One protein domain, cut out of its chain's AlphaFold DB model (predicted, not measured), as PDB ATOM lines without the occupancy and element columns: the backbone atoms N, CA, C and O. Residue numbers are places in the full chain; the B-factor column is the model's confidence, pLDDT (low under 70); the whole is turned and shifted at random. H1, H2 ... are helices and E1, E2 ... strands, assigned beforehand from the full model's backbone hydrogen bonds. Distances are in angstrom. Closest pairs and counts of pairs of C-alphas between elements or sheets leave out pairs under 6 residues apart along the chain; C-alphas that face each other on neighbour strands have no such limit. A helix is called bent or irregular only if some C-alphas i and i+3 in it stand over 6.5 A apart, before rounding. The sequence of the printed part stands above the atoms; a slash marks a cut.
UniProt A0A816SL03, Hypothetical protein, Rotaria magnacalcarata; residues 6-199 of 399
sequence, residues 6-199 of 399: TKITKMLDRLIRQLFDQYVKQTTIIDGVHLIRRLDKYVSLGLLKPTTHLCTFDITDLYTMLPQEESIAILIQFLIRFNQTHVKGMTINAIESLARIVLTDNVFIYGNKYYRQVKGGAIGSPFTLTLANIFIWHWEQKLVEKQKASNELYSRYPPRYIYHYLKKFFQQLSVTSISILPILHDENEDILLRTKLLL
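Overview. This is residues 6 to 199 of the 399 residues of the protein "Hypothetical protein" of Rotaria magnacalcarata (UniProt A0A816SL03). What shape does the model show? In a packed head, H1 and H4 pack on H6a, the first arm of the bent helix H6, and H5 packs on H4 and H1; beyond lies a looser half where H2, H6b, H7 and H8 touch no helix. The small hairpin of E1 and E2 follows H5, and residues 109 to 114 stick out. What is it built of? The printed part has 194 residues and is mostly helix, with eight named helices and two antiparallel strands in the order H1 H2 H3 H4 H5 E1 E2 H6 H7 H8. How large is it? It is compact, with a radius of gyration of the C-alphas of 18.9 A, and spans 54 by 42 by 33 A.

Arrangement. Where does the first helix sit? H1, residues 6 to 23, touches H5, residues 92 to 104, with residues 8 to 12 alone, at a steep tilt of 56 degrees; the closest C-alphas, of Thr 9 and Val 102, are 6.4 A apart. H6, residues 126 to 150, is assigned as one helix by its hydrogen bonds but is bent, with C-alphas 139 and 142 7.1 A apart, into arms H6a, residues 126 to 139, and H6b, residues 142 to 150, at a steep tilt of 52 degrees. H1 touches H6a, closest at the C-alphas of Asp 13 and Phe 127, 4.5 A. What else meets the hub, H6? H3, residues 62 to 65, touches H6a, closest at the C-alphas of Tyr 63 and Ala 132, 6.2 A. H4, residues 68 to 81, touches H6a, closest at the C-alphas of Ser 71 and Phe 135, 6.0 A, and forms a helical hairpin with H5 at a shallow tilt of 23 degrees. How do the others stand? E1, residues 107 to 110, and E2, residues 113 to 117, form a hairpin, with N 108 and O 115 within hydrogen-bond range at 2.9 A. H2, residues 32 to 44, and H7, residues 159 to 172, are close but not clearly touching, with the closest C-alphas, of Gly 32 and Ile 162, 6.4 A apart; so are H6b and H8, residues 187 to 198, with those of Leu 143 and Leu 197 7.6 A apart. Are the helix backbones complete? Every O i to N i+4 pair is within hydrogen-bond range in H2, H4, H5, H6a, H6b and H8, but 11 of 14 are in H1 and 7 of 10 in H7; H3 is too short for such a pair.

Along the chain. Where does H1 begin? Its C-alpha 6 is at (-10.845, -18.059, 15.425), and H1 is 25.6 A long with a kink of 28 degrees near residue 15. How long are other helices? H6a is 20.7 A, H4 is 20.0 A and H7 is 20.0 A; H7 is only just irregular, with C-alphas 160 and 163 6.6 A apart. Where does H8 end? Its C-alpha 198 is at (26.388, -26.715, 2.949).

Size, cuts and confidence. Is there a cut, and which links are long? The printed part has no cut, and the links H2 to H3 and H7 to H8 are long. Where is confidence low? The pLDDT is under 70 at residues 31 to 32, 55 to 57, 113 and 158 to 199.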
ATOM      1  N   THR A   6     -10.602 -16.603  15.595       74.44
ATOM      2  CA  THR A   6     -10.845 -18.059  15.425       74.44
ATOM      3  C   THR A   6     -11.519 -18.425  14.097       74.44
ATOM      4  O   THR A   6     -11.206 -19.460  13.501       74.44
ATOM      5  N   LYS A   7     -12.466 -17.604  13.619       78.88
ATOM      6  CA  LYS A   7     -13.152 -17.831  12.332       78.88
ATOM      7  C   LYS A   7     -12.209 -17.611  11.143       78.88
ATOM      8  O   LYS A   7     -12.188 -18.449  10.242       78.88
ATOM      9  N   ILE A   8     -11.408 -16.543  11.181       81.56
ATOM     10  CA  ILE A   8     -10.401 -16.199  10.164       81.56
ATOM     11  C   ILE A   8      -9.327 -17.288  10.122       81.56
ATOM     12  O   ILE A   8      -9.084 -17.869   9.069       81.56
ATOM     13  N   THR A   9      -8.782 -17.668  11.279       85.69
ATOM     14  CA  THR A   9      -7.819 -18.765  11.434       85.69
ATOM     15  C   THR A   9      -8.317 -20.064  10.788       85.69
ATOM     16  O   THR A   9      -7.618 -20.665   9.977       85.69
ATOM     17  N   LYS A  10      -9.554 -20.491  11.090       86.38
ATOM     18  CA  LYS A  10     -10.165 -21.696  10.495       86.38
ATOM     19  C   LYS A  10     -10.464 -21.554   9.001       86.38
ATOM     20  O   LYS A  10     -10.643 -22.566   8.327       86.38
ATOM     21  N   MET A  11     -10.620 -20.340   8.482       90.12
ATOM     22  CA  MET A  11     -10.814 -20.082   7.054       90.12
ATOM     23  C   MET A  11      -9.481 -20.169   6.311       90.12
ATOM     24  O   MET A  11      -9.365 -20.999   5.415       90.12
ATOM     25  N   LEU A  12      -8.475 -19.389   6.727       88.06
ATOM     26  CA  LEU A  12      -7.137 -19.395   6.130       88.06
ATOM     27  C   LEU A  12      -6.535 -20.802   6.134       88.06
ATOM     28  O   LEU A  12      -6.085 -21.276   5.101       88.06
ATOM     29  N   ASP A  13      -6.627 -21.523   7.253       91.81
ATOM     30  CA  ASP A  13      -6.199 -22.919   7.344       91.81
ATOM     31  C   ASP A  13      -6.853 -23.825   6.281       91.81
ATOM     32  O   ASP A  13      -6.169 -24.574   5.586       91.81
ATOM     33  N   ARG A  14      -8.178 -23.728   6.091       89.31
ATOM     34  CA  ARG A  14      -8.907 -24.525   5.085       89.31
ATOM     35  C   ARG A  14      -8.568 -24.153   3.642       89.31
ATOM     36  O   ARG A  14      -8.728 -25.001   2.767       89.31
ATOM     37  N   LEU A  15      -8.143 -22.917   3.386       89.81
ATOM     38  CA  LEU A  15      -7.708 -22.463   2.065       89.81
ATOM     39  C   LEU A  15      -6.267 -22.900   1.780       89.81
ATOM     40  O   LEU A  15      -6.000 -23.552   0.775       89.81
ATOM     41  N   ILE A  16      -5.354 -22.574   2.694       93.56
ATOM     42  CA  ILE A  16      -3.910 -22.683   2.489       93.56
ATOM     43  C   ILE A  16      -3.405 -24.118   2.688       93.56
ATOM     44  O   ILE A  16      -2.575 -24.570   1.901       93.56
ATOM     45  N   ARG A  17      -3.934 -24.886   3.659       90.69
ATOM     46  CA  ARG A  17      -3.479 -26.273   3.887       90.69
ATOM     47  C   ARG A  17      -3.715 -27.166   2.669       90.69
ATOM     48  O   ARG A  17      -2.872 -27.995   2.359       90.69
ATOM     49  N   GLN A  18      -4.820 -26.970   1.949       89.12
ATOM     50  CA  GLN A  18      -5.125 -27.758   0.748       89.12
ATOM     51  C   GLN A  18      -4.060 -27.574  -0.343       89.12
ATOM     52  O   GLN A  18      -3.610 -28.555  -0.927       89.12
ATOM     53  N   LEU A  19      -3.614 -26.333  -0.563       92.69
ATOM     54  CA  LEU A  19      -2.522 -26.018  -1.488       92.69
ATOM     55  C   LEU A  19      -1.192 -26.593  -0.986       92.69
ATOM     56  O   LEU A  19      -0.429 -27.179  -1.748       92.69
ATOM     57  N   PHE A  20      -0.925 -26.464   0.311       91.75
ATOM     58  CA  PHE A  20       0.290 -26.979   0.929       91.75
ATOM     59  C   PHE A  20       0.431 -28.503   0.801       91.75
ATOM     60  O   PHE A  20       1.444 -28.988   0.297       91.75
ATOM     61  N   ASP A  21      -0.605 -29.257   1.172       87.50
ATOM     62  CA  ASP A  21      -0.621 -30.720   1.081       87.50
ATOM     63  C   ASP A  21      -0.509 -31.201  -0.379       87.50
ATOM     64  O   ASP A  21       0.100 -32.239  -0.652       87.50
ATOM     65  N   GLN A  22      -1.050 -30.429  -1.331       88.94
ATOM     66  CA  GLN A  22      -0.933 -30.684  -2.768       88.94
ATOM     67  C   GLN A  22       0.504 -30.483  -3.278       88.94
ATOM     68  O   GLN A  22       1.048 -31.374  -3.934       88.94
ATOM     69  N   TYR A  23       1.131 -29.338  -2.990       90.62
ATOM     70  CA  TYR A  23       2.434 -28.979  -3.563       90.62
ATOM     71  C   TYR A  23       3.637 -29.581  -2.815       90.62
ATOM     72  O   TYR A  23       4.670 -29.844  -3.429       90.62
ATOM     73  N   VAL A  24       3.520 -29.852  -1.509       87.12
ATOM     74  CA  VAL A  24       4.653 -30.232  -0.633       87.12
ATOM     75  C   VAL A  24       4.680 -31.736  -0.299       87.12
ATOM     76  O   VAL A  24       5.530 -32.232   0.447       87.12
ATOM     77  N   LYS A  25       3.815 -32.540  -0.930       80.62
ATOM     78  CA  LYS A  25       3.742 -34.002  -0.733       80.62
ATOM     79  C   LYS A  25       5.086 -34.733  -0.908       80.62
ATOM     80  O   LYS A  25       5.322 -35.749  -0.261       80.62
ATOM     81  N   GLN A  26       5.994 -34.216  -1.744       80.25
ATOM     82  CA  GLN A  26       7.290 -34.850  -2.038       80.25
ATOM     83  C   GLN A  26       8.253 -34.920  -0.840       80.25
ATOM     84  O   GLN A  26       9.032 -35.870  -0.756       80.25
ATOM     85  N   THR A  27       8.215 -33.968   0.097       83.19
ATOM     86  CA  THR A  27       9.093 -33.957   1.289       83.19
ATOM     87  C   THR A  27       8.385 -34.453   2.550       83.19
ATOM     88  O   THR A  27       9.026 -34.676   3.574       83.19
ATOM     89  N   THR A  28       7.073 -34.681   2.478       82.62
ATOM     90  CA  THR A  28       6.211 -34.932   3.639       82.62
ATOM     91  C   THR A  28       5.930 -36.419   3.834       82.62
ATOM     92  O   THR A  28       5.440 -37.087   2.923       82.62
ATOM     93  N   ILE A  29       6.169 -36.953   5.034       76.38
ATOM     94  CA  ILE A  29       5.669 -38.274   5.428       76.38
ATOM     95  C   ILE A  29       4.255 -38.116   5.989       76.38
ATOM     96  O   ILE A  29       4.043 -37.421   6.981       76.38
ATOM     97  N   ILE A  30       3.302 -38.787   5.343       70.69
ATOM     98  CA  ILE A  30       1.883 -38.791   5.716       70.69
ATOM     99  C   ILE A  30       1.634 -39.788   6.859       70.69
ATOM    100  O   ILE A  30       0.974 -39.465   7.841       70.69
ATOM    101  N   ASP A  31       2.202 -40.989   6.740       66.69
ATOM    102  CA  ASP A  31       2.037 -42.101   7.675       66.69
ATOM    103  C   ASP A  31       3.247 -43.061   7.616       66.69
ATOM    104  O   ASP A  31       4.164 -42.900   6.803       66.69
ATOM    105  N   GLY A  32       3.253 -44.077   8.486       66.75
ATOM    106  CA  GLY A  32       4.322 -45.078   8.538       66.75
ATOM    107  C   GLY A  32       4.440 -45.946   7.277       66.75
ATOM    108  O   GLY A  32       5.549 -46.314   6.905       66.75
ATOM    109  N   VAL A  33       3.344 -46.231   6.568       70.50
ATOM    110  CA  VAL A  33       3.365 -47.029   5.328       70.50
ATOM    111  C   VAL A  33       4.010 -46.231   4.193       70.50
ATOM    112  O   VAL A  33       4.791 -46.773   3.412       70.50
ATOM    113  N   HIS A  34       3.735 -44.928   4.115       72.12
ATOM    114  CA  HIS A  34       4.385 -44.013   3.181       72.12
ATOM    115  C   HIS A  34       5.894 -43.906   3.436       72.12
ATOM    116  O   HIS A  34       6.671 -43.893   2.484       72.12
ATOM    117  N   LEU A  35       6.317 -43.873   4.705       74.44
ATOM    118  CA  LEU A  35       7.731 -43.926   5.077       74.44
ATOM    119  C   LEU A  35       8.390 -45.243   4.641       74.44
ATOM    120  O   LEU A  35       9.408 -45.193   3.953       74.44
ATOM    121  N   ILE A  36       7.812 -46.397   4.998       73.56
ATOM    122  CA  ILE A  36       8.376 -47.711   4.646       73.56
ATOM    123  C   ILE A  36       8.525 -47.838   3.126       73.56
ATOM    124  O   ILE A  36       9.624 -48.086   2.653       73.56
ATOM    125  N   ARG A  37       7.501 -47.479   2.340       77.50
ATOM    126  CA  ARG A  37       7.584 -47.471   0.863       77.50
ATOM    127  C   ARG A  37       8.703 -46.582   0.301       77.50
ATOM    128  O   ARG A  37       9.233 -46.874  -0.769       77.50
ATOM    129  N   ARG A  38       9.058 -45.481   0.977       79.00
ATOM    130  CA  ARG A  38      10.194 -44.625   0.578       79.00
ATOM    131  C   ARG A  38      11.534 -45.266   0.923       79.00
ATOM    132  O   ARG A  38      12.450 -45.167   0.112       79.00
ATOM    133  N   LEU A  39      11.633 -45.929   2.075       77.31
ATOM    134  CA  LEU A  39      12.815 -46.690   2.481       77.31
ATOM    135  C   LEU A  39      13.025 -47.916   1.580       77.31
ATOM    136  O   LEU A  39      14.121 -48.083   1.060       77.31
ATOM    137  N   ASP A  40      11.980 -48.692   1.288       75.81
ATOM    138  CA  ASP A  40      12.027 -49.831   0.361       75.81
ATOM    139  C   ASP A  40      12.519 -49.396  -1.024       75.81
ATOM    140  O   ASP A  40      13.399 -50.026  -1.610       75.81
ATOM    141  N   LYS A  41      12.016 -48.260  -1.532       82.69
ATOM    142  CA  LYS A  41      12.510 -47.674  -2.782       82.69
ATOM    143  C   LYS A  41      13.995 -47.307  -2.679       82.69
ATOM    144  O   LYS A  41      14.751 -47.606  -3.599       82.69
ATOM    145  N   TYR A  42      14.422 -46.693  -1.578       82.00
ATOM    146  CA  TYR A  42      15.819 -46.317  -1.338       82.00
ATOM    147  C   TYR A  42      16.757 -47.540  -1.302       82.00
ATOM    148  O   TYR A  42      17.832 -47.522  -1.901       82.00
ATOM    149  N   VAL A  43      16.305 -48.635  -0.683       78.69
ATOM    150  CA  VAL A  43      16.987 -49.940  -0.672       78.69
ATOM    151  C   VAL A  43      17.033 -50.554  -2.073       78.69
ATOM    152  O   VAL A  43      18.104 -50.959  -2.515       78.69
ATOM    153  N   SER A  44      15.917 -50.567  -2.813       81.44
ATOM    154  CA  SER A  44      15.853 -51.137  -4.172       81.44
ATOM    155  C   SER A  44      16.759 -50.434  -5.191       81.44
ATOM    156  O   SER A  44      17.139 -51.030  -6.192       81.44
ATOM    157  N   LEU A  45      17.125 -49.177  -4.922       87.44
ATOM    158  CA  LEU A  45      18.056 -48.385  -5.727       87.44
ATOM    159  C   LEU A  45      19.528 -48.579  -5.309       87.44
ATOM    160  O   LEU A  45      20.406 -47.932  -5.872       87.44
ATOM    161  N   GLY A  46      19.815 -49.427  -4.312       81.25
ATOM    162  CA  GLY A  46      21.170 -49.659  -3.799       81.25
ATOM    163  C   GLY A  46      21.776 -48.462  -3.052       81.25
ATOM    164  O   GLY A  46      22.996 -48.382  -2.898       81.25
ATOM    165  N   LEU A  47      20.943 -47.511  -2.610       81.88
ATOM    166  CA  LEU A  47      21.395 -46.267  -1.977       81.88
ATOM    167  C   LEU A  47      21.642 -46.431  -0.469       81.88
ATOM    168  O   LEU A  47      22.490 -45.736   0.089       81.88
ATOM    169  N   LEU A  48      20.963 -47.382   0.185       79.19
ATOM    170  CA  LEU A  48      21.250 -47.749   1.572       79.19
ATOM    171  C   LEU A  48      22.530 -48.596   1.643       79.19
ATOM    172  O   LEU A  48      22.532 -49.770   1.275       79.19
ATOM    173  N   LYS A  49      23.616 -47.998   2.132       77.06
ATOM    174  CA  LYS A  49      24.937 -48.622   2.290       77.06
ATOM    175  C   LYS A  49      25.255 -48.824   3.777       77.06
ATOM    176  O   LYS A  49      24.717 -48.098   4.608       77.06
ATOM    177  N   PRO A  50      26.205 -49.711   4.139       71.81
ATOM    178  CA  PRO A  50      26.707 -49.812   5.516       71.81
ATOM    179  C   PRO A  50      27.293 -48.499   6.070       71.81
ATOM    180  O   PRO A  50      27.397 -48.332   7.279       71.81
ATOM    181  N   THR A  51      27.670 -47.564   5.192       73.62
ATOM    182  CA  THR A  51      28.169 -46.222   5.527       73.62
ATOM    183  C   THR A  51      27.078 -45.142   5.577       73.62
ATOM    184  O   THR A  51      27.384 -43.984   5.870       73.62
ATOM    185  N   THR A  52      25.815 -45.469   5.275       70.81
ATOM    186  CA  THR A  52      24.706 -44.506   5.310       70.81
ATOM    187  C   THR A  52      24.374 -44.147   6.755       70.81
ATOM    188  O   THR A  52      24.037 -45.010   7.564       70.81
ATOM    189  N   HIS A  53      24.437 -42.856   7.070       71.62
ATOM    190  CA  HIS A  53      24.103 -42.334   8.392       71.62
ATOM    191  C   HIS A  53      22.634 -41.905   8.441       71.62
ATOM    192  O   HIS A  53      22.115 -41.306   7.500       71.62
ATOM    193  N   LEU A  54      21.964 -42.203   9.554       70.38
ATOM    194  CA  LEU A  54      20.554 -41.888   9.767       70.38
ATOM    195  C   LEU A  54      20.438 -40.792  10.826       70.38
ATOM    196  O   LEU A  54      20.645 -41.033  12.013       70.38
ATOM    197  N   CYS A  55      20.106 -39.585  10.370       68.25
ATOM    198  CA  CYS A  55      19.993 -38.392  11.204       68.25
ATOM    199  C   CYS A  55      18.526 -37.971  11.345       68.25
ATOM    200  O   CYS A  55      17.776 -37.952  10.368       68.25
ATOM    201  N   THR A  56      18.130 -37.570  12.550       68.69
ATOM    202  CA  THR A  56      16.819 -36.968  12.825       68.69
ATOM    203  C   THR A  56      17.006 -35.658  13.568       68.69
ATOM    204  O   THR A  56      17.758 -35.619  14.538       68.69
ATOM    205  N   PHE A  57      16.278 -34.629  13.148       69.25
ATOM    206  CA  PHE A  57      16.254 -33.315  13.779       69.25
ATOM    207  C   PHE A  57      14.857 -33.066  14.348       69.25
ATOM    208  O   PHE A  57      13.869 -33.456  13.721       69.25
ATOM    209  N   ASP A  58      14.787 -32.421  15.508       71.56
ATOM    210  CA  ASP A  58      13.549 -31.882  16.071       71.56
ATOM    211  C   ASP A  58      13.679 -30.359  16.178       71.56
ATOM    212  O   ASP A  58      14.791 -29.847  16.323       71.56
ATOM    213  N   ILE A  59      12.564 -29.639  16.051       70.94
ATOM    214  CA  ILE A  59      12.554 -28.171  16.020       70.94
ATOM    215  C   ILE A  59      11.784 -27.660  17.233       70.94
ATOM    216  O   ILE A  59      10.551 -27.719  17.273       70.94
ATOM    217  N   THR A  60      12.531 -27.141  18.205       70.88
ATOM    218  CA  THR A  60      12.015 -26.556  19.445       70.88
ATOM    219  C   THR A  60      11.029 -25.435  19.154       70.88
ATOM    220  O   THR A  60      11.300 -24.565  18.329       70.88
ATOM    221  N   ASP A  61       9.884 -25.455  19.839       72.38
ATOM    222  CA  ASP A  61       8.933 -24.340  19.927       72.38
ATOM    223  C   ASP A  61       8.524 -23.687  18.597       72.38
ATOM    224  O   ASP A  61       8.125 -22.522  18.550       72.38
ATOM    225  N   LEU A  62       8.543 -24.468  17.509       81.25
ATOM    226  CA  LEU A  62       8.329 -23.998  16.137       81.25
ATOM    227  C   LEU A  62       7.117 -23.061  15.992       81.25
ATOM    228  O   LEU A  62       7.200 -22.058  15.293       81.25
ATOM    229  N   TYR A  63       5.989 -23.360  16.646       82.69
ATOM    230  CA  TYR A  63       4.775 -22.538  16.544       82.69
ATOM    231  C   TYR A  63       4.874 -21.209  17.305       82.69
ATOM    232  O   TYR A  63       4.396 -20.189  16.812       82.69
ATOM    233  N   THR A  64       5.476 -21.214  18.494       80.44
ATOM    234  CA  THR A  64       5.611 -20.047  19.381       80.44
ATOM    235  C   THR A  64       6.806 -19.165  19.037       80.44
ATOM    236  O   THR A  64       6.838 -18.014  19.459       80.44
ATOM    237  N   MET A  65       7.739 -19.662  18.223       82.50
ATOM    238  CA  MET A  65       8.956 -18.945  17.838       82.50
ATOM    239  C   MET A  65       8.963 -18.430  16.393       82.50
ATOM    240  O   MET A  65       9.926 -17.763  16.021       82.50
ATOM    241  N   LEU A  66       7.902 -18.659  15.596       84.56
ATOM    242  CA  LEU A  66       7.817 -18.115  14.232       84.56
ATOM    243  C   LEU A  66       8.051 -16.587  14.209       84.56
ATOM    244  O   LEU A  66       7.316 -15.852  14.883       84.56
ATOM    245  N   PRO A  67       8.988 -16.079  13.389       88.81
ATOM    246  CA  PRO A  67       9.082 -14.652  13.102       88.81
ATOM    247  C   PRO A  67       7.849 -14.247  12.282       88.81
ATOM    248  O   PRO A  67       7.673 -14.707  11.154       88.81
ATOM    249  N   GLN A  68       6.950 -13.447  12.866       89.06
ATOM    250  CA  GLN A  68       5.599 -13.232  12.325       89.06
ATOM    251  C   GLN A  68       5.624 -12.630  10.909       89.06
ATOM    252  O   GLN A  68       5.049 -13.207   9.986       89.06
ATOM    253  N   GLU A  69       6.351 -11.528  10.729       92.19
ATOM    254  CA  GLU A  69       6.489 -10.818   9.449       92.19
ATOM    255  C   GLU A  69       7.151 -11.664   8.358       92.19
ATOM    256  O   GLU A  69       6.630 -11.783   7.249       92.19
ATOM    257  N   GLU A  70       8.266 -12.318   8.682       94.88
ATOM    258  CA  GLU A  70       8.963 -13.204   7.748       94.88
ATOM    259  C   GLU A  70       8.091 -14.411   7.370       94.88
ATOM    260  O   GLU A  70       8.034 -14.794   6.204       94.88
ATOM    261  N   SER A  71       7.329 -14.968   8.318       95.38
ATOM    262  CA  SER A  71       6.394 -16.066   8.046       95.38
ATOM    263  C   SER A  71       5.268 -15.647   7.099       95.38
ATOM    264  O   SER A  71       4.900 -16.419   6.213       95.38
ATOM    265  N   ILE A  72       4.744 -14.425   7.244       96.62
ATOM    266  CA  ILE A  72       3.778 -13.846   6.301       96.62
ATOM    267  C   ILE A  72       4.437 -13.683   4.925       96.62
ATOM    268  O   ILE A  72       3.900 -14.179   3.936       96.62
ATOM    269  N   ALA A  73       5.624 -13.076   4.845       97.56
ATOM    270  CA  ALA A  73       6.344 -12.899   3.582       97.56
ATOM    271  C   ALA A  73       6.626 -14.240   2.874       97.56
ATOM    272  O   ALA A  73       6.415 -14.364   1.667       97.56
ATOM    273  N   ILE A  74       7.025 -15.273   3.621       97.94
ATOM    274  CA  ILE A  74       7.251 -16.630   3.108       97.94
ATOM    275  C   ILE A  74       5.943 -17.281   2.624       97.94
ATOM    276  O   ILE A  74       5.951 -17.947   1.587       97.94
ATOM    277  N   LEU A  75       4.808 -17.062   3.299       97.81
ATOM    278  CA  LEU A  75       3.491 -17.495   2.811       97.81
ATOM    279  C   LEU A  75       3.144 -16.845   1.462       97.81
ATOM    280  O   LEU A  75       2.682 -17.535   0.551       97.81
ATOM    281  N   ILE A  76       3.393 -15.543   1.311       97.75
ATOM    282  CA  ILE A  76       3.153 -14.828   0.051       97.75
ATOM    283  C   ILE A  76       4.085 -15.352  -1.053       97.75
ATOM    284  O   ILE A  76       3.617 -15.672  -2.146       97.75
ATOM    285  N   GLN A  77       5.371 -15.566  -0.761       97.31
ATOM    286  CA  GLN A  77       6.315 -16.193  -1.698       97.31
ATOM    287  C   GLN A  77       5.896 -17.617  -2.103       97.31
ATOM    288  O   GLN A  77       6.002 -17.971  -3.277       97.31
ATOM    289  N   PHE A  78       5.396 -18.431  -1.165       97.06
ATOM    290  CA  PHE A  78       4.857 -19.766  -1.444       97.06
ATOM    291  C   PHE A  78       3.682 -19.691  -2.431       97.06
ATOM    292  O   PHE A  78       3.678 -20.403  -3.435       97.06
ATOM    293  N   LEU A  79       2.719 -18.794  -2.194       96.62
ATOM    294  CA  LEU A  79       1.567 -18.615  -3.080       96.62
ATOM    295  C   LEU A  79       1.987 -18.138  -4.478       96.62
ATOM    296  O   LEU A  79       1.558 -18.727  -5.470       96.62
ATOM    297  N   ILE A  80       2.886 -17.149  -4.571       96.38
ATOM    298  CA  ILE A  80       3.433 -16.664  -5.850       96.38
ATOM    299  C   ILE A  80       4.145 -17.794  -6.607       96.38
ATOM    300  O   ILE A  80       3.871 -17.997  -7.788       96.38
ATOM    301  N   ARG A  81       5.000 -18.582  -5.937       95.00
ATOM    302  CA  ARG A  81       5.754 -19.693  -6.555       95.00
ATOM    303  C   ARG A  81       4.850 -20.732  -7.223       95.00
ATOM    304  O   ARG A  81       5.251 -21.335  -8.215       95.00
ATOM    305  N   PHE A  82       3.646 -20.944  -6.695       95.06
ATOM    306  CA  PHE A  82       2.657 -21.872  -7.250       95.06
ATOM    307  C   PHE A  82       1.542 -21.170  -8.052       95.06
ATOM    308  O   PHE A  82       0.469 -21.739  -8.257       95.06
ATOM    309  N   ASN A  83       1.805 -19.949  -8.538       93.56
ATOM    310  CA  ASN A  83       0.911 -19.125  -9.365       93.56
ATOM    311  C   ASN A  83      -0.465 -18.832  -8.723       93.56
ATOM    312  O   ASN A  83      -1.455 -18.601  -9.417       93.56
ATOM    313  N   GLN A  84      -0.538 -18.818  -7.390       91.81
ATOM    314  CA  GLN A  84      -1.760 -18.577  -6.620       91.81
ATOM    315  C   GLN A  84      -1.948 -17.080  -6.330       91.81
ATOM    316  O   GLN A  84      -1.856 -16.637  -5.187       91.81
ATOM    317  N   THR A  85      -2.233 -16.285  -7.366       84.62
ATOM    318  CA  THR A  85      -2.597 -14.859  -7.191       84.62
ATOM    319  C   THR A  85      -3.953 -14.687  -6.496       84.62
ATOM    320  O   THR A  85      -4.185 -13.683  -5.819       84.62
ATOM    321  N   HIS A  86      -4.830 -15.687  -6.635       86.62
ATOM    322  CA  HIS A  86      -6.131 -15.777  -5.982       86.62
ATOM    323  C   HIS A  86      -6.359 -17.189  -5.435       86.62
ATOM    324  O   HIS A  86      -6.254 -18.164  -6.178       86.62
ATOM    325  N   VAL A  87      -6.761 -17.314  -4.168       84.38
ATOM    326  CA  VAL A  87      -7.137 -18.598  -3.556       84.38
ATOM    327  C   VAL A  87      -8.640 -18.603  -3.300       84.38
ATOM    328  O   VAL A  87      -9.133 -17.930  -2.397       84.38
ATOM    329  N   LYS A  88      -9.388 -19.353  -4.121       84.19
ATOM    330  CA  LYS A  88     -10.867 -19.430  -4.092       84.19
ATOM    331  C   LYS A  88     -11.549 -18.048  -4.073       84.19
ATOM    332  O   LYS A  88     -12.457 -17.808  -3.284       84.19
ATOM    333  N   GLY A  89     -11.079 -17.143  -4.932       76.19
ATOM    334  CA  GLY A  89     -11.590 -15.771  -5.066       76.19
ATOM    335  C   GLY A  89     -10.976 -14.745  -4.106       76.19
ATOM    336  O   GLY A  89     -11.179 -13.551  -4.299       76.19
ATOM    337  N   MET A  90     -10.191 -15.165  -3.111       79.88
ATOM    338  CA  MET A  90      -9.478 -14.254  -2.211       79.88
ATOM    339  C   MET A  90      -8.143 -13.829  -2.826       79.88
ATOM    340  O   MET A  90      -7.349 -14.694  -3.195       79.88
ATOM    341  N   THR A  91      -7.884 -12.524  -2.929       88.19
ATOM    342  CA  THR A  91      -6.607 -11.996  -3.441       88.19
ATOM    343  C   THR A  91      -5.455 -12.308  -2.487       88.19
ATOM    344  O   THR A  91      -5.645 -12.413  -1.273       88.19
ATOM    345  N   ILE A  92      -4.236 -12.401  -3.021       90.31
ATOM    346  CA  ILE A  92      -3.030 -12.611  -2.213       90.31
ATOM    347  C   ILE A  92      -2.832 -11.529  -1.130       90.31
ATOM    348  O   ILE A  92      -2.541 -11.866   0.016       90.31
ATOM    349  N   ASN A  93      -3.129 -10.259  -1.431       88.12
ATOM    350  CA  ASN A  93      -3.059  -9.151  -0.465       88.12
ATOM    351  C   ASN A  93      -4.084  -9.302   0.678       88.12
ATOM    352  O   ASN A  93      -3.790  -8.986   1.831       88.12
ATOM    353  N   ALA A  94      -5.288  -9.813   0.383       84.62
ATOM    354  CA  ALA A  94      -6.289 -10.094   1.411       84.62
ATOM    355  C   ALA A  94      -5.861 -11.265   2.311       84.62
ATOM    356  O   ALA A  94      -6.048 -11.202   3.525       84.62
ATOM    357  N   ILE A  95      -5.235 -12.303   1.742       90.62
ATOM    358  CA  ILE A  95      -4.632 -13.403   2.516       90.62
ATOM    359  C   ILE A  95      -3.534 -12.862   3.437       90.62
ATOM    360  O   ILE A  95      -3.511 -13.221   4.612       90.62
ATOM    361  N   GLU A  96      -2.672 -11.972   2.936       93.94
ATOM    362  CA  GLU A  96      -1.609 -11.333   3.717       93.94
ATOM    363  C   GLU A  96      -2.167 -10.554   4.918       93.94
ATOM    364  O   GLU A  96      -1.778 -10.804   6.058       93.94
ATOM    365  N   SER A  97      -3.132  -9.659   4.679       88.31
ATOM    366  CA  SER A  97      -3.740  -8.840   5.739       88.31
ATOM    367  C   SER A  97      -4.461  -9.691   6.789       88.31
ATOM    368  O   SER A  97      -4.356  -9.428   7.984       88.31
ATOM    369  N   LEU A  98      -5.156 -10.752   6.371       88.38
ATOM    370  CA  LEU A  98      -5.818 -11.675   7.297       88.38
ATOM    371  C   LEU A  98      -4.818 -12.544   8.076       88.38
ATOM    372  O   LEU A  98      -5.057 -12.836   9.247       88.38
ATOM    373  N   ALA A  99      -3.709 -12.958   7.455       92.56
ATOM    374  CA  ALA A  99      -2.638 -13.692   8.127       92.56
ATOM    375  C   ALA A  99      -1.969 -12.829   9.206       92.56
ATOM    376  O   ALA A  99      -1.777 -13.303  10.325       92.56
ATOM    377  N   ARG A 100      -1.711 -11.556   8.886       92.31
ATOM    378  CA  ARG A 100      -1.194 -10.524   9.793       92.31
ATOM    379  C   ARG A 100      -2.074 -10.384  11.036       92.31
ATOM    380  O   ARG A 100      -1.606 -10.696  12.125       92.31
ATOM    381  N   ILE A 101      -3.368 -10.099  10.856       84.44
ATOM    382  CA  ILE A 101      -4.371 -10.016  11.939       84.44
ATOM    383  C   ILE A 101      -4.371 -11.273  12.834       84.44
ATOM    384  O   ILE A 101      -4.444 -11.178  14.056       84.44
ATOM    385  N   VAL A 102      -4.273 -12.478  12.255       85.50
ATOM    386  CA  VAL A 102      -4.280 -13.735  13.035       85.50
ATOM    387  C   VAL A 102      -3.033 -13.907  13.922       85.50
ATOM    388  O   VAL A 102      -3.118 -14.600  14.943       85.50
ATOM    389  N   LEU A 103      -1.900 -13.301  13.554       84.88
ATOM    390  CA  LEU A 103      -0.649 -13.360  14.315       84.88
ATOM    391  C   LEU A 103      -0.499 -12.190  15.299       84.88
ATOM    392  O   LEU A 103      -0.167 -12.433  16.457       84.88
ATOM    393  N   THR A 104      -0.775 -10.954  14.871       82.25
ATOM    394  CA  THR A 104      -0.550  -9.741  15.678       82.25
ATOM    395  C   THR A 104      -1.647  -9.500  16.710       82.25
ATOM    396  O   THR A 104      -1.361  -9.093  17.835       82.25
ATOM    397  N   ASP A 105      -2.904  -9.801  16.372       77.38
ATOM    398  CA  ASP A 105      -4.065  -9.463  17.210       77.38
ATOM    399  C   ASP A 105      -4.463 -10.639  18.118       77.38
ATOM    400  O   ASP A 105      -5.621 -10.825  18.506       77.38
ATOM    401  N   ASN A 106      -3.480 -11.479  18.446       74.81
ATOM    402  CA  ASN A 106      -3.664 -12.653  19.277       74.81
ATOM    403  C   ASN A 106      -3.543 -12.276  20.759       74.81
ATOM    404  O   ASN A 106      -2.451 -12.019  21.269       74.81
ATOM    405  N   VAL A 107      -4.691 -12.218  21.437       73.88
ATOM    406  CA  VAL A 107      -4.804 -11.827  22.846       73.88
ATOM    407  C   VAL A 107      -5.349 -12.986  23.676       73.88
ATOM    408  O   VAL A 107      -6.348 -13.612  23.315       73.88
ATOM    409  N   PHE A 108      -4.719 -13.236  24.821       71.94
ATOM    410  CA  PHE A 108      -5.144 -14.216  25.818       71.94
ATOM    411  C   PHE A 108      -5.173 -13.598  27.223       71.94
ATOM    412  O   PHE A 108      -4.685 -12.490  27.450       71.94
ATOM    413  N   ILE A 109      -5.793 -14.315  28.163       70.00
ATOM    414  CA  ILE A 109      -5.959 -13.883  29.554       70.00
ATOM    415  C   ILE A 109      -5.193 -14.845  30.458       70.00
ATOM    416  O   ILE A 109      -5.366 -16.060  30.354       70.00
ATOM    417  N   TYR A 110      -4.389 -14.299  31.365       74.50
ATOM    418  CA  TYR A 110      -3.699 -15.038  32.422       74.50
ATOM    419  C   TYR A 110      -3.683 -14.186  33.697       74.50
ATOM    420  O   TYR A 110      -3.537 -12.972  33.610       74.50
ATOM    421  N   GLY A 111      -3.903 -14.773  34.879       76.25
ATOM    422  CA  GLY A 111      -3.895 -14.018  36.147       76.25
ATOM    423  C   GLY A 111      -4.802 -12.770  36.169       76.25
ATOM    424  O   GLY A 111      -4.416 -11.746  36.722       76.25
ATOM    425  N   ASN A 112      -5.967 -12.827  35.508       76.94
ATOM    426  CA  ASN A 112      -6.890 -11.697  35.291       76.94
ATOM    427  C   ASN A 112      -6.297 -10.477  34.535       76.94
ATOM    428  O   ASN A 112      -6.862  -9.386  34.567       76.94
ATOM    429  N   LYS A 113      -5.173 -10.654  33.829       68.56
ATOM    430  CA  LYS A 113      -4.518  -9.652  32.974       68.56
ATOM    431  C   LYS A 113      -4.579 -10.080  31.503       68.56
ATOM    432  O   LYS A 113      -4.587 -11.272  31.191       68.56
ATOM    433  N   TYR A 114      -4.614  -9.098  30.602       75.75
ATOM    434  CA  TYR A 114      -4.624  -9.310  29.151       75.75
ATOM    435  C   TYR A 114      -3.207  -9.241  28.578       75.75
ATOM    436  O   TYR A 114      -2.465  -8.285  28.829       75.75
ATOM    437  N   TYR A 115      -2.861 -10.239  27.769       74.12
ATOM    438  CA  TYR A 115      -1.561 -10.378  27.124       74.12
ATOM    439  C   TYR A 115      -1.735 -10.502  25.620       74.12
ATOM    440  O   TYR A 115      -2.571 -11.277  25.155       74.12
ATOM    441  N   ARG A 116      -0.917  -9.773  24.863       79.25
ATOM    442  CA  ARG A 116      -0.788  -9.939  23.412       79.25
ATOM    443  C   ARG A 116       0.445 -10.788  23.111       79.25
ATOM    444  O   ARG A 116       1.501 -10.583  23.714       79.25
ATOM    445  N   GLN A 117       0.310 -11.730  22.186       77.38
ATOM    446  CA  GLN A 117       1.439 -12.486  21.653       77.38
ATOM    447  C   GLN A 117       2.229 -11.611  20.671       77.38
ATOM    448  O   GLN A 117       1.653 -11.053  19.743       77.38
ATOM    449  N   VAL A 118       3.541 -11.488  20.888       81.56
ATOM    450  CA  VAL A 118       4.443 -10.651  20.068       81.56
ATOM    451  C   VAL A 118       5.414 -11.466  19.205       81.56
ATOM    452  O   VAL A 118       6.066 -10.913  18.326       81.56
ATOM    453  N   LYS A 119       5.499 -12.782  19.431       82.06
ATOM    454  CA  LYS A 119       6.318 -13.728  18.659       82.06
ATOM    455  C   LYS A 119       5.555 -15.036  18.452       82.06
ATOM    456  O   LYS A 119       4.783 -15.445  19.320       82.06
ATOM    457  N   GLY A 120       5.746 -15.689  17.307       85.31
ATOM    458  CA  GLY A 120       5.037 -16.920  16.965       85.31
ATOM    459  C   GLY A 120       3.564 -16.723  16.617       85.31
ATOM    460  O   GLY A 120       3.096 -15.615  16.361       85.31
ATOM    461  N   GLY A 121       2.810 -17.818  16.639       83.44
ATOM    462  CA  GLY A 121       1.349 -17.801  16.695       83.44
ATOM    463  C   GLY A 121       0.827 -18.705  17.812       83.44
ATOM    464  O   GLY A 121       1.570 -19.513  18.374       83.44
ATOM    465  N   ALA A 122      -0.454 -18.572  18.156       79.75
ATOM    466  CA  ALA A 122      -0.999 -19.271  19.315       79.75
ATOM    467  C   ALA A 122      -1.022 -20.794  19.129       79.75
ATOM    468  O   ALA A 122      -1.497 -21.318  18.116       79.75
ATOM    469  N   ILE A 123      -0.589 -21.521  20.158       73.88
ATOM    470  CA  ILE A 123      -0.709 -22.979  20.210       73.88
ATOM    471  C   ILE A 123      -2.195 -23.361  20.102       73.88
ATOM    472  O   ILE A 123      -3.047 -22.845  20.820       73.88
ATOM    473  N   GLY A 124      -2.513 -24.266  19.174       74.50
ATOM    474  CA  GLY A 124      -3.891 -24.680  18.883       74.50
ATOM    475  C   GLY A 124      -4.610 -23.853  17.809       74.50
ATOM    476  O   GLY A 124      -5.714 -24.226  17.418       74.50
ATOM    477  N   SER A 125      -3.994 -22.791  17.279       82.38
ATOM    478  CA  SER A 125      -4.431 -22.102  16.055       82.38
ATOM    479  C   SER A 125      -4.243 -23.009  14.826       82.38
ATOM    480  O   SER A 125      -3.100 -23.344  14.495       82.38
ATOM    481  N   PRO A 126      -5.312 -23.395  14.091       84.00
ATOM    482  CA  PRO A 126      -5.161 -24.215  12.885       84.00
ATOM    483  C   PRO A 126      -4.276 -23.568  11.812       84.00
ATOM    484  O   PRO A 126      -3.472 -24.247  11.182       84.00
ATOM    485  N   PHE A 127      -4.362 -22.243  11.642       90.38
ATOM    486  CA  PHE A 127      -3.554 -21.530  10.653       90.38
ATOM    487  C   PHE A 127      -2.073 -21.510  11.030       90.38
ATOM    488  O   PHE A 127      -1.238 -21.685  10.154       90.38
ATOM    489  N   THR A 128      -1.737 -21.370  12.316       89.88
ATOM    490  CA  THR A 128      -0.340 -21.360  12.783       89.88
ATOM    491  C   THR A 128       0.364 -22.687  12.491       89.88
ATOM    492  O   THR A 128       1.521 -22.682  12.080       89.88
ATOM    493  N   LEU A 129      -0.343 -23.821  12.600       87.69
ATOM    494  CA  LEU A 129       0.172 -25.126  12.170       87.69
ATOM    495  C   LEU A 129       0.509 -25.141  10.669       87.69
ATOM    496  O   LEU A 129       1.571 -25.619  10.276       87.69
ATOM    497  N   THR A 130      -0.395 -24.633   9.834       92.00
ATOM    498  CA  THR A 130      -0.219 -24.578   8.375       92.00
ATOM    499  C   THR A 130       0.879 -23.583   7.969       92.00
ATOM    500  O   THR A 130       1.685 -23.883   7.092       92.00
ATOM    501  N   LEU A 131       0.986 -22.447   8.660       94.62
ATOM    502  CA  LEU A 131       2.013 -21.432   8.436       94.62
ATOM    503  C   LEU A 131       3.413 -21.930   8.814       94.62
ATOM    504  O   LEU A 131       4.332 -21.811   8.012       94.62
ATOM    505  N   ALA A 132       3.571 -22.558   9.982       91.06
ATOM    506  CA  ALA A 132       4.838 -23.160  10.406       91.06
ATOM    507  C   ALA A 132       5.329 -24.236   9.427       91.06
ATOM    508  O   ALA A 132       6.512 -24.333   9.114       91.06
ATOM    509  N   ASN A 133       4.397 -25.028   8.902       89.88
ATOM    510  CA  ASN A 133       4.669 -26.012   7.864       89.88
ATOM    511  C   ASN A 133       5.203 -25.369   6.565       89.88
ATOM    512  O   ASN A 133       6.123 -25.915   5.957       89.88
ATOM    513  N   ILE A 134       4.668 -24.210   6.165       94.38
ATOM    514  CA  ILE A 134       5.146 -23.423   5.016       94.38
ATOM    515  C   ILE A 134       6.506 -22.767   5.305       94.38
ATOM    516  O   ILE A 134       7.379 -22.776   4.440       94.38
ATOM    517  N   PHE A 135       6.723 -22.270   6.525       94.31
ATOM    518  CA  PHE A 135       8.003 -21.710   6.964       94.31
ATOM    519  C   PHE A 135       9.139 -22.745   6.862       94.31
ATOM    520  O   PHE A 135      10.148 -22.507   6.199       94.31
ATOM    521  N   ILE A 136       8.930 -23.949   7.411       88.62
ATOM    522  CA  ILE A 136       9.892 -25.055   7.293       88.62
ATOM    523  C   ILE A 136      10.061 -25.517   5.843       88.62
ATOM    524  O   ILE A 136      11.184 -25.785   5.426       88.62
ATOM    525  N   TRP A 137       8.989 -25.542   5.042       91.44
ATOM    526  CA  TRP A 137       9.105 -25.828   3.609       91.44
ATOM    527  C   TRP A 137      10.012 -24.823   2.873       91.44
ATOM    528  O   TRP A 137      10.757 -25.219   1.978       91.44
ATOM    529  N   HIS A 138       9.992 -23.538   3.230       93.31
ATOM    530  CA  HIS A 138      10.891 -22.555   2.624       93.31
ATOM    531  C   HIS A 138      12.349 -22.815   3.024       93.31
ATOM    532  O   HIS A 138      13.232 -22.867   2.165       93.31
ATOM    533  N   TRP A 139      12.597 -23.042   4.317       88.56
ATOM    534  CA  TRP A 139      13.938 -23.305   4.844       88.56
ATOM    535  C   TRP A 139      14.542 -24.610   4.284       88.56
ATOM    536  O   TRP A 139      15.710 -24.634   3.886       88.56
ATOM    537  N   GLU A 140      13.747 -25.681   4.151       87.31
ATOM    538  CA  GLU A 140      14.231 -26.989   3.686       87.31
ATOM    539  C   GLU A 140      14.664 -27.014   2.209       87.31
ATOM    540  O   GLU A 140      15.357 -27.952   1.823       87.31
ATOM    541  N   GLN A 141      14.310 -26.025   1.368       88.94
ATOM    542  CA  GLN A 141      14.555 -26.104  -0.085       88.94
ATOM    543  C   GLN A 141      16.029 -26.383  -0.427       88.94
ATOM    544  O   GLN A 141      16.319 -27.293  -1.203       88.94
ATOM    545  N   LYS A 142      16.967 -25.685   0.226       86.88
ATOM    546  CA  LYS A 142      18.420 -25.858   0.005       86.88
ATOM    547  C   LYS A 142      18.930 -27.229   0.460       86.88
ATOM    548  O   LYS A 142      19.863 -27.772  -0.130       86.88
ATOM    549  N   LEU A 143      18.324 -27.790   1.508       84.56
ATOM    550  CA  LEU A 143      18.620 -29.140   1.982       84.56
ATOM    551  C   LEU A 143      18.074 -30.176   0.993       84.56
ATOM    552  O   LEU A 143      18.802 -31.074   0.584       84.56
ATOM    553  N   VAL A 144      16.829 -30.017   0.540       86.56
ATOM    554  CA  VAL A 144      16.182 -30.892  -0.449       86.56
ATOM    555  C   VAL A 144      16.944 -30.910  -1.775       86.56
ATOM    556  O   VAL A 144      17.124 -31.979  -2.352       86.56
ATOM    557  N   GLU A 145      17.413 -29.758  -2.258       88.38
ATOM    558  CA  GLU A 145      18.247 -29.645  -3.462       88.38
ATOM    559  C   GLU A 145      19.558 -30.428  -3.321       88.38
ATOM    560  O   GLU A 145      19.899 -31.226  -4.196       88.38
ATOM    561  N   LYS A 146      20.255 -30.275  -2.188       85.38
ATOM    562  CA  LYS A 146      21.489 -31.015  -1.893       85.38
ATOM    563  C   LYS A 146      21.272 -32.518  -1.795       85.38
ATOM    564  O   LYS A 146      21.992 -33.261  -2.453       85.38
ATOM    565  N   GLN A 147      20.265 -32.953  -1.042       84.25
ATOM    566  CA  GLN A 147      19.980 -34.377  -0.851       84.25
ATOM    567  C   GLN A 147      19.520 -35.038  -2.161       84.25
ATOM    568  O   GLN A 147      19.881 -36.175  -2.441       84.25
ATOM    569  N   LYS A 148      18.812 -34.309  -3.039       85.69
ATOM    570  CA  LYS A 148      18.538 -34.774  -4.412       85.69
ATOM    571  C   LYS A 148      19.819 -34.948  -5.234       85.69
ATOM    572  O   LYS A 148      19.928 -35.941  -5.943       85.69
ATOM    573  N   ALA A 149      20.778 -34.026  -5.137       86.81
ATOM    574  CA  ALA A 149      22.041 -34.109  -5.876       86.81
ATOM    575  C   ALA A 149      22.952 -35.259  -5.401       86.81
ATOM    576  O   ALA A 149      23.644 -35.860  -6.219       86.81
ATOM    577  N   SER A 150      22.936 -35.598  -4.108       83.62
ATOM    578  CA  SER A 150      23.691 -36.728  -3.538       83.62
ATOM    579  C   SER A 150      22.955 -38.075  -3.583       83.62
ATOM    580  O   SER A 150      23.540 -39.086  -3.205       83.62
ATOM    581  N   ASN A 151      21.711 -38.119  -4.078       85.56
ATOM    582  CA  ASN A 151      20.805 -39.274  -3.991       85.56
ATOM    583  C   ASN A 151      20.546 -39.745  -2.547       85.56
ATOM    584  O   ASN A 151      20.422 -40.939  -2.303       85.56
ATOM    585  N   GLU A 152      20.432 -38.808  -1.609       84.75
ATOM    586  CA  GLU A 152      20.161 -39.052  -0.191       84.75
ATOM    587  C   GLU A 152      18.672 -38.873   0.160       84.75
ATOM    588  O   GLU A 152      17.948 -38.058  -0.426       84.75
ATOM    589  N   LEU A 153      18.187 -39.624   1.152       83.00
ATOM    590  CA  LEU A 153      16.782 -39.573   1.564       83.00
ATOM    591  C   LEU A 153      16.524 -38.467   2.599       83.00
ATOM    592  O   LEU A 153      16.832 -38.610   3.778       83.00
ATOM    593  N   TYR A 154      15.836 -37.402   2.178       86.75
ATOM    594  CA  TYR A 154      15.239 -36.412   3.083       86.75
ATOM    595  C   TYR A 154      13.717 -36.569   3.187       86.75
ATOM    596  O   TYR A 154      13.033 -36.846   2.193       86.75
ATOM    597  N   SER A 155      13.172 -36.373   4.391       81.38
ATOM    598  CA  SER A 155      11.734 -36.279   4.659       81.38
ATOM    599  C   SER A 155      11.436 -35.670   6.033       81.38
ATOM    600  O   SER A 155      12.137 -35.955   6.998       81.38
ATOM    601  N   ARG A 156      10.335 -34.916   6.137       81.81
ATOM    602  CA  ARG A 156       9.783 -34.379   7.395       81.81
ATOM    603  C   ARG A 156       8.526 -35.145   7.822       81.81
ATOM    604  O   ARG A 156       7.802 -35.664   6.968       81.81
ATOM    605  N   TYR A 157       8.233 -35.196   9.120       71.19
ATOM    606  CA  TYR A 157       7.058 -35.891   9.661       71.19
ATOM    607  C   TYR A 157       6.406 -35.130  10.831       71.19
ATOM    608  O   TYR A 157       7.109 -34.464  11.586       71.19
ATOM    609  N   PRO A 158       5.077 -35.241  11.040       57.19
ATOM    610  CA  PRO A 158       4.426 -34.701  12.234       57.19
ATOM    611  C   PRO A 158       4.885 -35.439  13.514       57.19
ATOM    612  O   PRO A 158       4.768 -36.671  13.561       57.19
ATOM    613  N   PRO A 159       5.325 -34.737  14.582       51.28
ATOM    614  CA  PRO A 159       5.967 -35.371  15.743       51.28
ATOM    615  C   PRO A 159       5.152 -36.472  16.447       51.28
ATOM    616  O   PRO A 159       5.715 -37.441  16.949       51.28
ATOM    617  N   ARG A 160       3.814 -36.361  16.477       50.16
ATOM    618  CA  ARG A 160       2.960 -37.174  17.371       50.16
ATOM    619  C   ARG A 160       2.828 -38.658  17.026       50.16
ATOM    620  O   ARG A 160       2.518 -39.430  17.926       50.16
ATOM    621  N   TYR A 161       3.019 -39.060  15.768       45.31
ATOM    622  CA  TYR A 161       2.785 -40.452  15.353       45.31
ATOM    623  C   TYR A 161       4.058 -41.162  14.910       45.31
ATOM    624  O   TYR A 161       4.314 -42.287  15.328       45.31
ATOM    625  N   ILE A 162       4.872 -40.516  14.080       48.69
ATOM    626  CA  ILE A 162       5.979 -41.193  13.399       48.69
ATOM    627  C   ILE A 162       7.218 -41.324  14.301       48.69
ATOM    628  O   ILE A 162       7.928 -42.318  14.183       48.69
ATOM    629  N   TYR A 163       7.417 -40.427  15.279       52.59
ATOM    630  CA  TYR A 163       8.566 -40.460  16.198       52.59
ATOM    631  C   TYR A 163       8.707 -41.794  16.954       52.59
ATOM    632  O   TYR A 163       9.787 -42.379  16.976       52.59
ATOM    633  N   HIS A 164       7.625 -42.321  17.546       51.81
ATOM    634  CA  HIS A 164       7.699 -43.554  18.341       51.81
ATOM    635  C   HIS A 164       8.028 -44.787  17.480       51.81
ATOM    636  O   HIS A 164       8.872 -45.601  17.859       51.81
ATOM    637  N   TYR A 165       7.410 -44.901  16.299       54.38
ATOM    638  CA  TYR A 165       7.682 -45.999  15.369       54.38
ATOM    639  C   TYR A 165       9.075 -45.889  14.732       54.38
ATOM    640  O   TYR A 165       9.766 -46.901  14.656       54.38
ATOM    641  N   LEU A 166       9.530 -44.683  14.361       56.44
ATOM    642  CA  LEU A 166      10.903 -44.451  13.889       56.44
ATOM    643  C   LEU A 166      11.940 -44.809  14.950       56.44
ATOM    644  O   LEU A 166      12.894 -45.520  14.652       56.44
ATOM    645  N   LYS A 167      11.745 -44.357  16.194       55.94
ATOM    646  CA  LYS A 167      12.658 -44.652  17.302       55.94
ATOM    647  C   LYS A 167      12.796 -46.159  17.511       55.94
ATOM    648  O   LYS A 167      13.915 -46.656  17.590       55.94
ATOM    649  N   LYS A 168      11.675 -46.892  17.508       56.97
ATOM    650  CA  LYS A 168      11.666 -48.357  17.615       56.97
ATOM    651  C   LYS A 168      12.328 -49.043  16.411       56.97
ATOM    652  O   LYS A 168      13.086 -49.986  16.602       56.97
ATOM    653  N   PHE A 169      12.077 -48.560  15.194       58.44
ATOM    654  CA  PHE A 169      12.673 -49.080  13.959       58.44
ATOM    655  C   PHE A 169      14.198 -48.896  13.928       58.44
ATOM    656  O   PHE A 169      14.933 -49.858  13.718       58.44
ATOM    657  N   PHE A 170      14.704 -47.695  14.228       54.00
ATOM    658  CA  PHE A 170      16.147 -47.440  14.257       54.00
ATOM    659  C   PHE A 170      16.863 -48.177  15.396       54.00
ATOM    660  O   PHE A 170      17.976 -48.654  15.197       54.00
ATOM    661  N   GLN A 171      16.210 -48.362  16.550       53.31
ATOM    662  CA  GLN A 171      16.722 -49.219  17.630       53.31
ATOM    663  C   GLN A 171      16.885 -50.691  17.208       53.31
ATOM    664  O   GLN A 171      17.750 -51.378  17.744       53.31
ATOM    665  N   GLN A 172      16.083 -51.180  16.256       50.81
ATOM    666  CA  GLN A 172      16.155 -52.559  15.758       50.81
ATOM    667  C   GLN A 172      17.218 -52.768  14.668       50.81
ATOM    668  O   GLN A 172      17.681 -53.890  14.498       50.81
ATOM    669  N   LEU A 173      17.627 -51.716  13.951       46.91
ATOM    670  CA  LEU A 173      18.550 -51.814  12.808       46.91
ATOM    671  C   LEU A 173      20.046 -51.866  13.173       46.91
ATOM    672  O   LEU A 173      20.881 -51.877  12.273       46.91
ATOM    673  N   SER A 174      20.405 -51.875  14.462       40.19
ATOM    674  CA  SER A 174      21.807 -51.933  14.930       40.19
ATOM    675  C   SER A 174      22.729 -50.857  14.323       40.19
ATOM    676  O   SER A 174      23.933 -51.068  14.185       40.19
ATOM    677  N   VAL A 175      22.173 -49.693  13.972       41.91
ATOM    678  CA  VAL A 175      22.916 -48.578  13.368       41.91
ATOM    679  C   VAL A 175      23.855 -47.989  14.418       41.91
ATOM    680  O   VAL A 175      23.413 -47.354  15.373       41.91
ATOM    681  N   THR A 176      25.158 -48.197  14.241       36.41
ATOM    682  CA  THR A 176      26.212 -47.827  15.205       36.41
ATOM    683  C   THR A 176      26.395 -46.320  15.405       36.41
ATOM    684  O   THR A 176      27.069 -45.918  16.348       36.41
ATOM    685  N   SER A 177      25.757 -45.499  14.567       37.28
ATOM    686  CA  SER A 177      25.869 -44.037  14.571       37.28
ATOM    687  C   SER A 177      24.500 -43.356  14.444       37.28
ATOM    688  O   SER A 177      24.280 -42.567  13.523       37.28
ATOM    689  N   ILE A 178      23.563 -43.630  15.363       36.97
ATOM    690  CA  ILE A 178      22.419 -42.721  15.569       36.97
ATOM    691  C   ILE A 178      22.940 -41.476  16.293       36.97
ATOM    692  O   ILE A 178      22.788 -41.318  17.505       36.97
ATOM    693  N   SER A 179      23.548 -40.573  15.528       36.56
ATOM    694  CA  SER A 179      23.781 -39.203  15.965       36.56
ATOM    695  C   SER A 179      22.428 -38.501  16.045       36.56
ATOM    696  O   SER A 179      22.001 -37.835  15.100       36.56
ATOM    697  N   ILE A 180      21.747 -38.653  17.187       35.12
ATOM    698  CA  ILE A 180      20.763 -37.666  17.633       35.12
ATOM    699  C   ILE A 180      21.579 -36.401  17.888       35.12
ATOM    700  O   ILE A 180      22.117 -36.207  18.977       35.12
ATOM    701  N   LEU A 181      21.765 -35.602  16.837       34.59
ATOM    702  CA  LEU A 181      22.385 -34.296  16.973       34.59
ATOM    703  C   LEU A 181      21.530 -33.501  17.966       34.59
ATOM    704  O   LEU A 181      20.299 -33.592  17.891       34.59
ATOM    705  N   PRO A 182      22.158 -32.814  18.935       31.89
ATOM    706  CA  PRO A 182      21.421 -32.113  19.964       31.89
ATOM    707  C   PRO A 182      20.465 -31.098  19.341       31.89
ATOM    708  O   PRO A 182      20.650 -30.615  18.222       31.89
ATOM    709  N   ILE A 183      19.411 -30.845  20.104       39.44
ATOM    710  CA  ILE A 183      18.382 -29.855  19.830       39.44
ATOM    711  C   ILE A 183      19.067 -28.522  19.507       39.44
ATOM    712  O   ILE A 183      19.910 -28.081  20.282       39.44
ATOM    713  N   LEU A 184      18.714 -27.901  18.377       34.72
ATOM    714  CA  LEU A 184      19.266 -26.604  17.985       34.72
ATOM    715  C   LEU A 184      18.708 -25.533  18.931       34.72
ATOM    716  O   LEU A 184      17.523 -25.200  18.857       34.72
ATOM    717  N   HIS A 185      19.547 -25.029  19.832       35.72
ATOM    718  CA  HIS A 185      19.176 -24.040  20.844       35.72
ATOM    719  C   HIS A 185      19.677 -22.620  20.522       35.72
ATOM    720  O   HIS A 185      19.206 -21.669  21.144       35.72
ATOM    721  N   ASP A 186      20.587 -22.462  19.556       40.75
ATOM    722  CA  ASP A 186      21.264 -21.195  19.237       40.75
ATOM    723  C   ASP A 186      21.400 -20.972  17.711       40.75
ATOM    724  O   ASP A 186      21.560 -21.918  16.935       40.75
ATOM    725  N   GLU A 187      21.400 -19.709  17.269       39.34
ATOM    726  CA  GLU A 187      21.741 -19.312  15.894       39.34
ATOM    727  C   GLU A 187      23.143 -19.797  15.500       39.34
ATOM    728  O   GLU A 187      23.362 -20.182  14.351       39.34
ATOM    729  N   ASN A 188      24.087 -19.859  16.448       42.00
ATOM    730  CA  ASN A 188      25.412 -20.429  16.189       42.00
ATOM    731  C   ASN A 188      25.349 -21.925  15.833       42.00
ATOM    732  O   ASN A 188      26.170 -22.398  15.042       42.00
ATOM    733  N   GLU A 189      24.371 -22.671  16.353       44.25
ATOM    734  CA  GLU A 189      24.158 -24.078  16.003       44.25
ATOM    735  C   GLU A 189      23.453 -24.234  14.648       44.25
ATOM    736  O   GLU A 189      23.839 -25.128  13.891       44.25
ATOM    737  N   ASP A 190      22.518 -23.343  14.277       41.75
ATOM    738  CA  ASP A 190      22.005 -23.273  12.894       41.75
ATOM    739  C   ASP A 190      23.147 -22.978  11.919       41.75
ATOM    740  O   ASP A 190      23.327 -23.701  10.943       41.75
ATOM    741  N   ILE A 191      23.985 -21.978  12.212       43.56
ATOM    742  CA  ILE A 191      25.157 -21.632  11.399       43.56
ATOM    743  C   ILE A 191      26.123 -22.819  11.311       43.56
ATOM    744  O   ILE A 191      26.593 -23.130  10.217       43.56
ATOM    745  N   LEU A 192      26.394 -23.536  12.406       43.44
ATOM    746  CA  LEU A 192      27.276 -24.708  12.407       43.44
ATOM    747  C   LEU A 192      26.686 -25.883  11.610       43.44
ATOM    748  O   LEU A 192      27.401 -26.532  10.839       43.44
ATOM    749  N   LEU A 193      25.387 -26.157  11.760       42.78
ATOM    750  CA  LEU A 193      24.681 -27.197  11.014       42.78
ATOM    751  C   LEU A 193      24.632 -26.850   9.522       42.78
ATOM    752  O   LEU A 193      24.916 -27.692   8.672       42.78
ATOM    753  N   ARG A 194      24.351 -25.590   9.197       40.41
ATOM    754  CA  ARG A 194      24.337 -25.027   7.846       40.41
ATOM    755  C   ARG A 194      25.730 -25.039   7.223       40.41
ATOM    756  O   ARG A 194      25.844 -25.408   6.064       40.41
ATOM    757  N   THR A 195      26.797 -24.773   7.970       42.66
ATOM    758  CA  THR A 195      28.191 -24.945   7.520       42.66
ATOM    759  C   THR A 195      28.489 -26.412   7.188       42.66
ATOM    760  O   THR A 195      28.938 -26.711   6.077       42.66
ATOM    761  N   LYS A 196      28.138 -27.353   8.083       42.66
ATOM    762  CA  LYS A 196      28.324 -28.806   7.880       42.66
ATOM    763  C   LYS A 196      27.511 -29.364   6.702       42.66
ATOM    764  O   LYS A 196      28.047 -30.116   5.895       42.66
ATOM    765  N   LEU A 197      26.239 -28.982   6.567       37.62
ATOM    766  CA  LEU A 197      25.352 -29.418   5.479       37.62
ATOM    767  C   LEU A 197      25.680 -28.728   4.145       37.62
ATOM    768  O   LEU A 197      25.526 -29.321   3.070       37.62
ATOM    769  N   LEU A 198      26.114 -27.463   4.172       37.53
ATOM    770  CA  LEU A 198      26.388 -26.715   2.949       37.53
ATOM    771  C   LEU A 198      27.800 -26.937   2.389       37.53
ATOM    772  O   LEU A 198      27.953 -26.734   1.183       37.53
ATOM    773  N   LEU A 199      28.762 -27.428   3.184       44.12
ATOM    774  CA  LEU A 199      30.198 -27.494   2.847       44.12
ATOM    775  C   LEU A 199      30.763 -26.120   2.439       44.12
ATOM    776  O   LEU A 199      31.605 -26.009   1.551       44.12
TER     777      LEU A 199